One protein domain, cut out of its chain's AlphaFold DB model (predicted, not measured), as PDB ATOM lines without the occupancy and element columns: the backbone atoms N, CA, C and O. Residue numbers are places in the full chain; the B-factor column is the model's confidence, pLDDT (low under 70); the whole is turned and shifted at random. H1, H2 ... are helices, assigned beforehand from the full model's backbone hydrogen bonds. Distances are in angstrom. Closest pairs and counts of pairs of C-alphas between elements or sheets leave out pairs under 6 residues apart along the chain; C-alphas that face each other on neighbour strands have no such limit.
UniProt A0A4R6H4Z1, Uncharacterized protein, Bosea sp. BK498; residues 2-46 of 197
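This is residues 2 to 46 of the 197 residues of an uncharacterized protein of Bosea sp. BK498 (UniProt A0A4R6H4Z1). One long, single helix, H2, makes most of the length of a thin rod; the one-turn helix H1 and a short lead-in, residues 2 to 4, lengthen the rod at the first end of H2, and a tail, residues 41 to 46, folds back beside its last turns. The printed part has 45 residues, with two named helices, H1 then H2, and no named strand; the class is all helix. It is extended, with a radius of gyration of the C-alphas of 18.2 A and spans of 60 by 13 by 7 A.

H2, residues 10 to 40, and H1, residues 5 to 8, are close but not clearly touching; their closest C-alphas, those of Trp 6 and Trp 13, are 7.7 A apart. The link between them, one residue, is tight. In H2 every O i to N i+4 pair is within hydrogen-bond range; H1 is too short for such a pair, and its one O i to N i+3 pair is within range.

H2 measures 45.1 A from C-alpha 10 at (173.300, 182.429, 194.758) to C-alpha 40 at (190.882, 142.128, 204.824). H1 begins with C-alpha 5 at (177.300, 189.167, 197.158) and measures 5.1 A.

The two C-alphas farthest apart, those of Lys 2 and Gly 42, are 60.4 A apart. Residues 2 to 30 stand free. The printed part has no cut. Residues 2 to 3 have pLDDT under 70; the mean of the printed part is 90.9.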
ATOM      1  N   LYS A   2     171.091 197.513 197.656       67.44
ATOM      2  CA  LYS A   2     172.457 196.966 197.671       67.44
ATOM      3  C   LYS A   2     172.355 195.461 197.409       67.44
ATOM      4  O   LYS A   2     171.999 194.718 198.314       67.44
ATOM      5  N   HIS A   3     172.600 195.012 196.178       65.94
ATOM      6  CA  HIS A   3     172.660 193.575 195.895       65.94
ATOM      7  C   HIS A   3     173.837 192.972 196.666       65.94
ATOM      8  O   HIS A   3     174.989 193.234 196.308       65.94
ATOM      9  N   SER A   4     173.529 192.213 197.721       78.25
ATOM     10  CA  SER A   4     174.492 191.436 198.500       78.25
ATOM     11  C   SER A   4     175.207 190.437 197.590       78.25
ATOM     12  O   SER A   4     174.591 189.877 196.681       78.25
ATOM     13  N   ILE A   5     176.496 190.197 197.841       77.38
ATOM     14  CA  ILE A   5     177.300 189.167 197.158       77.38
ATOM     15  C   ILE A   5     176.583 187.808 197.164       77.38
ATOM     16  O   ILE A   5     176.591 187.096 196.166       77.38
ATOM     17  N   TRP A   6     175.849 187.508 198.233       73.88
ATOM     18  CA  TRP A   6     175.049 186.294 198.366       73.88
ATOM     19  C   TRP A   6     173.933 186.173 197.324       73.88
ATOM     20  O   TRP A   6     173.713 185.097 196.783       73.88
ATOM     21  N   THR A   7     173.256 187.274 196.989       74.50
ATOM     22  CA  THR A   7     172.179 187.272 195.985       74.50
ATOM     23  C   THR A   7     172.731 187.295 194.561       74.50
ATOM     24  O   THR A   7     172.095 186.779 193.651       74.50
ATOM     25  N   ARG A   8     173.922 187.877 194.357       81.06
ATOM     26  CA  ARG A   8     174.587 187.911 193.041       81.06
ATOM     27  C   ARG A   8     175.147 186.547 192.639       81.06
ATOM     28  O   ARG A   8     175.111 186.208 191.465       81.06
ATOM     29  N   TYR A   9     175.626 185.775 193.615       89.44
ATOM     30  CA  TYR A   9     176.271 184.476 193.401       89.44
ATOM     31  C   TYR A   9     175.472 183.308 193.990       89.44
ATOM     32  O   TYR A   9     176.046 182.269 194.301       89.44
ATOM     33  N   GLY A  10     174.151 183.454 194.141       89.00
ATOM     34  CA  GLY A  10     173.300 182.429 194.758       89.00
ATOM     35  C   GLY A  10     173.458 181.051 194.109       89.00
ATOM     36  O   GLY A  10     173.595 180.058 194.815       89.00
ATOM     37  N   PHE A  11     173.550 181.002 192.775       92.12
ATOM     38  CA  PHE A  11     173.829 179.764 192.044       92.12
ATOM     39  C   PHE A  11     175.165 179.129 192.455       92.12
ATOM     40  O   PHE A  11     175.185 177.954 192.793       92.12
ATOM     41  N   ALA A  12     176.251 179.910 192.497       92.88
ATOM     42  CA  ALA A  12     177.580 179.416 192.861       92.88
ATOM     43  C   ALA A  12     177.645 178.901 194.307       92.88
ATOM     44  O   ALA A  12     178.331 177.923 194.583       92.88
ATOM     45  N   TRP A  13     176.911 179.528 195.231       93.88
ATOM     46  CA  TRP A  13     176.827 179.055 196.614       93.88
ATOM     47  C   TRP A  13     176.064 177.742 196.737       93.88
ATOM     48  O   TRP A  13     176.504 176.851 197.458       93.88
ATOM     49  N   VAL A  14     174.938 177.601 196.031       94.75
ATOM     50  CA  VAL A  14     174.149 176.364 196.049       94.75
ATOM     51  C   VAL A  14     174.941 175.217 195.424       94.75
ATOM     52  O   VAL A  14     175.068 174.161 196.040       94.75
ATOM     53  N   THR A  15     175.520 175.421 194.238       95.00
ATOM     54  CA  THR A  15     176.321 174.385 193.570       95.00
ATOM     55  C   THR A  15     177.602 174.074 194.333       95.00
ATOM     56  O   THR A  15     177.922 172.902 194.509       95.00
ATOM     57  N   GLY A  16     178.286 175.088 194.865       95.94
ATOM     58  CA  GLY A  16     179.442 174.909 195.742       95.94
ATOM     59  C   GLY A  16     179.093 174.132 197.013       95.94
ATOM     60  O   GLY A  16     179.851 173.263 197.428       95.94
ATOM     61  N   GLY A  17     177.918 174.376 197.599       96.75
ATOM     62  CA  GLY A  17     177.414 173.613 198.741       96.75
ATOM     63  C   GLY A  17     177.205 172.135 198.412       96.75
ATOM     64  O   GLY A  17     177.722 171.276 199.124       96.75
ATOM     65  N   PHE A  18     176.509 171.828 197.313       97.12
ATOM     66  CA  PHE A  18     176.345 170.444 196.855       97.12
ATOM     67  C   PHE A  18     177.686 169.772 196.555       97.12
ATOM     68  O   PHE A  18     177.887 168.632 196.967       97.12
ATOM     69  N   PHE A  19     178.613 170.491 195.920       94.69
ATOM     70  CA  PHE A  19     179.961 170.008 195.636       94.69
ATOM     71  C   PHE A  19     180.735 169.661 196.914       94.69
ATOM     72  O   PHE A  19     181.338 168.595 197.002       94.69
ATOM     73  N   LEU A  20     180.694 170.524 197.933       96.50
ATOM     74  CA  LEU A  20     181.361 170.258 199.208       96.50
ATOM     75  C   LEU A  20     180.740 169.065 199.936       96.50
ATOM     76  O   LEU A  20     181.471 168.240 200.476       96.50
ATOM     77  N   ILE A  21     179.410 168.936 199.920       97.62
ATOM     78  CA  ILE A  21     178.721 167.781 200.512       97.62
ATOM     79  C   ILE A  21     179.130 166.491 199.796       97.62
ATOM     80  O   ILE A  21     179.470 165.512 200.459       97.62
ATOM     81  N   SER A  22     179.144 166.482 198.459       94.94
ATOM     82  CA  SER A  22     179.585 165.310 197.699       94.94
ATOM     83  C   SER A  22     181.062 165.001 197.924       94.94
ATOM     84  O   SER A  22     181.416 163.833 198.048       94.94
ATOM     85  N   LEU A  23     181.914 166.025 198.037       94.88
ATOM     86  CA  LEU A  23     183.341 165.858 198.297       94.88
ATOM     87  C   LEU A  23     183.570 165.236 199.678       94.88
ATOM     88  O   LEU A  23     184.280 164.247 199.792       94.88
ATOM     89  N   VAL A  24     182.915 165.746 200.723       96.25
ATOM     90  CA  VAL A  24     182.989 165.143 202.062       96.25
ATOM     91  C   VAL A  24     182.463 163.709 202.039       96.25
ATOM     92  O   VAL A  24     183.096 162.822 202.605       96.25
ATOM     93  N   GLY A  25     181.346 163.460 201.349       96.50
ATOM     94  CA  GLY A  25     180.806 162.115 201.162       96.50
ATOM     95  C   GLY A  25     181.824 161.165 200.531       96.50
ATOM     96  O   GLY A  25     182.068 160.096 201.082       96.50
ATOM     97  N   HIS A  26     182.467 161.571 199.435       95.81
ATOM     98  CA  HIS A  26     183.500 160.788 198.752       95.81
ATOM     99  C   HIS A  26     184.626 160.362 199.703       95.81
ATOM    100  O   HIS A  26     184.978 159.187 199.751       95.81
ATOM    101  N   TRP A  27     185.120 161.282 200.534       95.69
ATOM    102  CA  TRP A  27     186.160 160.970 201.512       95.69
ATOM    103  C   TRP A  27     185.655 160.051 202.625       95.69
ATOM    104  O   TRP A  27     186.302 159.053 202.937       95.69
ATOM    105  N   VAL A  28     184.481 160.328 203.194       95.94
ATOM    106  CA  VAL A  28     183.891 159.495 204.255       95.94
ATOM    107  C   VAL A  28     183.657 158.062 203.769       95.94
ATOM    108  O   VAL A  28     184.048 157.117 204.450       95.94
ATOM    109  N   PHE A  29     183.072 157.878 202.584       96.00
ATOM    110  CA  PHE A  29     182.896 156.550 201.991       96.00
ATOM    111  C   PHE A  29     184.234 155.892 201.643       96.00
ATOM    112  O   PHE A  29     184.397 154.696 201.883       96.00
ATOM    113  N   GLY A  30     185.208 156.674 201.179       94.88
ATOM    114  CA  GLY A  30     186.576 156.214 200.967       94.88
ATOM    115  C   GLY A  30     187.229 155.675 202.241       94.88
ATOM    116  O   GLY A  30     187.916 154.662 202.193       94.88
ATOM    117  N   TRP A  31     186.960 156.277 203.407       94.62
ATOM    118  CA  TRP A  31     187.481 155.772 204.682       94.62
ATOM    119  C   TRP A  31     186.918 154.391 205.010       94.62
ATOM    120  O   TRP A  31     187.662 153.501 205.412       94.62
ATOM    121  N   PHE A  32     185.611 154.192 204.815       95.06
ATOM    122  CA  PHE A  32     184.991 152.885 205.029       95.06
ATOM    123  C   PHE A  32     185.552 151.823 204.079       95.06
ATOM    124  O   PHE A  32     185.829 150.711 204.524       95.06
ATOM    125  N   ALA A  33     185.758 152.168 202.804       94.31
ATOM    126  CA  ALA A  33     186.370 151.272 201.827       94.31
ATOM    127  C   ALA A  33     187.813 150.913 202.221       94.31
ATOM    128  O   ALA A  33     188.129 149.736 202.376       94.31
ATOM    129  N   TYR A  34     188.643 151.921 202.501       94.25
ATOM    130  CA  TYR A  34     190.036 151.750 202.912       94.25
ATOM    131  C   TYR A  34     190.173 150.925 204.198       94.25
ATOM    132  O   TYR A  34     190.981 150.002 204.275       94.25
ATOM    133  N   ALA A  35     189.364 151.219 205.220       93.19
ATOM    134  CA  ALA A  35     189.398 150.485 206.480       93.19
ATOM    135  C   ALA A  35     188.993 149.015 206.299       93.19
ATOM    136  O   ALA A  35     189.587 148.135 206.923       93.19
ATOM    137  N   ASN A  36     188.007 148.743 205.439       93.94
ATOM    138  CA  ASN A  36     187.576 147.383 205.128       93.94
ATOM    139  C   ASN A  36     188.653 146.603 204.350       93.94
ATOM    140  O   ASN A  36     188.919 145.443 204.661       93.94
ATOM    141  N   GLU A  37     189.323 147.251 203.394       93.00
ATOM    142  CA  GLU A  37     190.440 146.677 202.633       93.00
ATOM    143  C   GLU A  37     191.617 146.328 203.555       93.00
ATOM    144  O   GLU A  37     192.073 145.184 203.589       93.00
ATOM    145  N   GLN A  38     192.044 147.268 204.400       93.69
ATOM    146  CA  GLN A  38     193.117 147.036 205.370       93.69
ATOM    147  C   GLN A  38     192.776 145.901 206.344       93.69
ATOM    148  O   GLN A  38     193.624 145.049 206.614       93.69
ATOM    149  N   ALA A  39     191.525 145.835 206.816       93.12
ATOM    150  CA  ALA A  39     191.056 144.743 207.664       93.12
ATOM    151  C   ALA A  39     191.117 143.383 206.946       93.12
ATOM    152  O   ALA A  39     191.522 142.391 207.553       93.12
ATOM    153  N   SER A  40     190.783 143.339 205.651       93.38
ATOM    154  CA  SER A  40     190.882 142.128 204.824       93.38
ATOM    155  C   SER A  40     192.329 141.657 204.623       93.38
ATOM    156  O   SER A  40     192.595 140.457 204.561       93.38
ATOM    157  N   HIS A  41     193.275 142.598 204.611       92.31
ATOM    158  CA  HIS A  41     194.712 142.336 204.543       92.31
ATOM    159  C   HIS A  41     195.360 142.097 205.916       92.31
ATOM    160  O   HIS A  41     196.571 141.879 205.994       92.31
ATOM    161  N   GLY A  42     194.584 142.128 207.005       91.06
ATOM    162  CA  GLY A  42     195.087 141.956 208.368       91.06
ATOM    163  C   GLY A  42     195.974 143.107 208.857       91.06
ATOM    164  O   GLY A  42     196.749 142.925 209.796       91.06
ATOM    165  N   GLN A  43     195.888 144.281 208.228       91.19
ATOM    166  CA  GLN A  43     196.632 145.479 208.609       91.19
ATOM    167  C   GLN A  43     195.751 146.472 209.374       91.19
ATOM    168  O   GLN A  43     194.535 146.535 209.199       91.19
ATOM    169  N   ALA A  44     196.376 147.292 210.222       89.25
ATOM    170  CA  ALA A  44     195.687 148.414 210.848       89.25
ATOM    171  C   ALA A  44     195.479 149.544 209.826       89.25
ATOM    172  O   ALA A  44     196.385 149.879 209.057       89.25
ATOM    173  N   ALA A  45     194.295 150.159 209.831       90.06
ATOM    174  CA  ALA A  45     194.031 151.342 209.022       90.06
ATOM    175  C   ALA A  45     194.883 152.517 209.530       90.06
ATOM    176  O   ALA A  45     194.766 152.922 210.689       90.06
ATOM    177  N   SER A  46     195.741 153.063 208.664       93.12
ATOM    178  CA  SER A  46     196.546 154.248 208.965       93.12
ATOM    179  C   SER A  46     195.953 155.481 208.284       93.12
ATOM    180  O   SER A  46     195.529 155.424 207.132       93.12
TER     181      SER A  46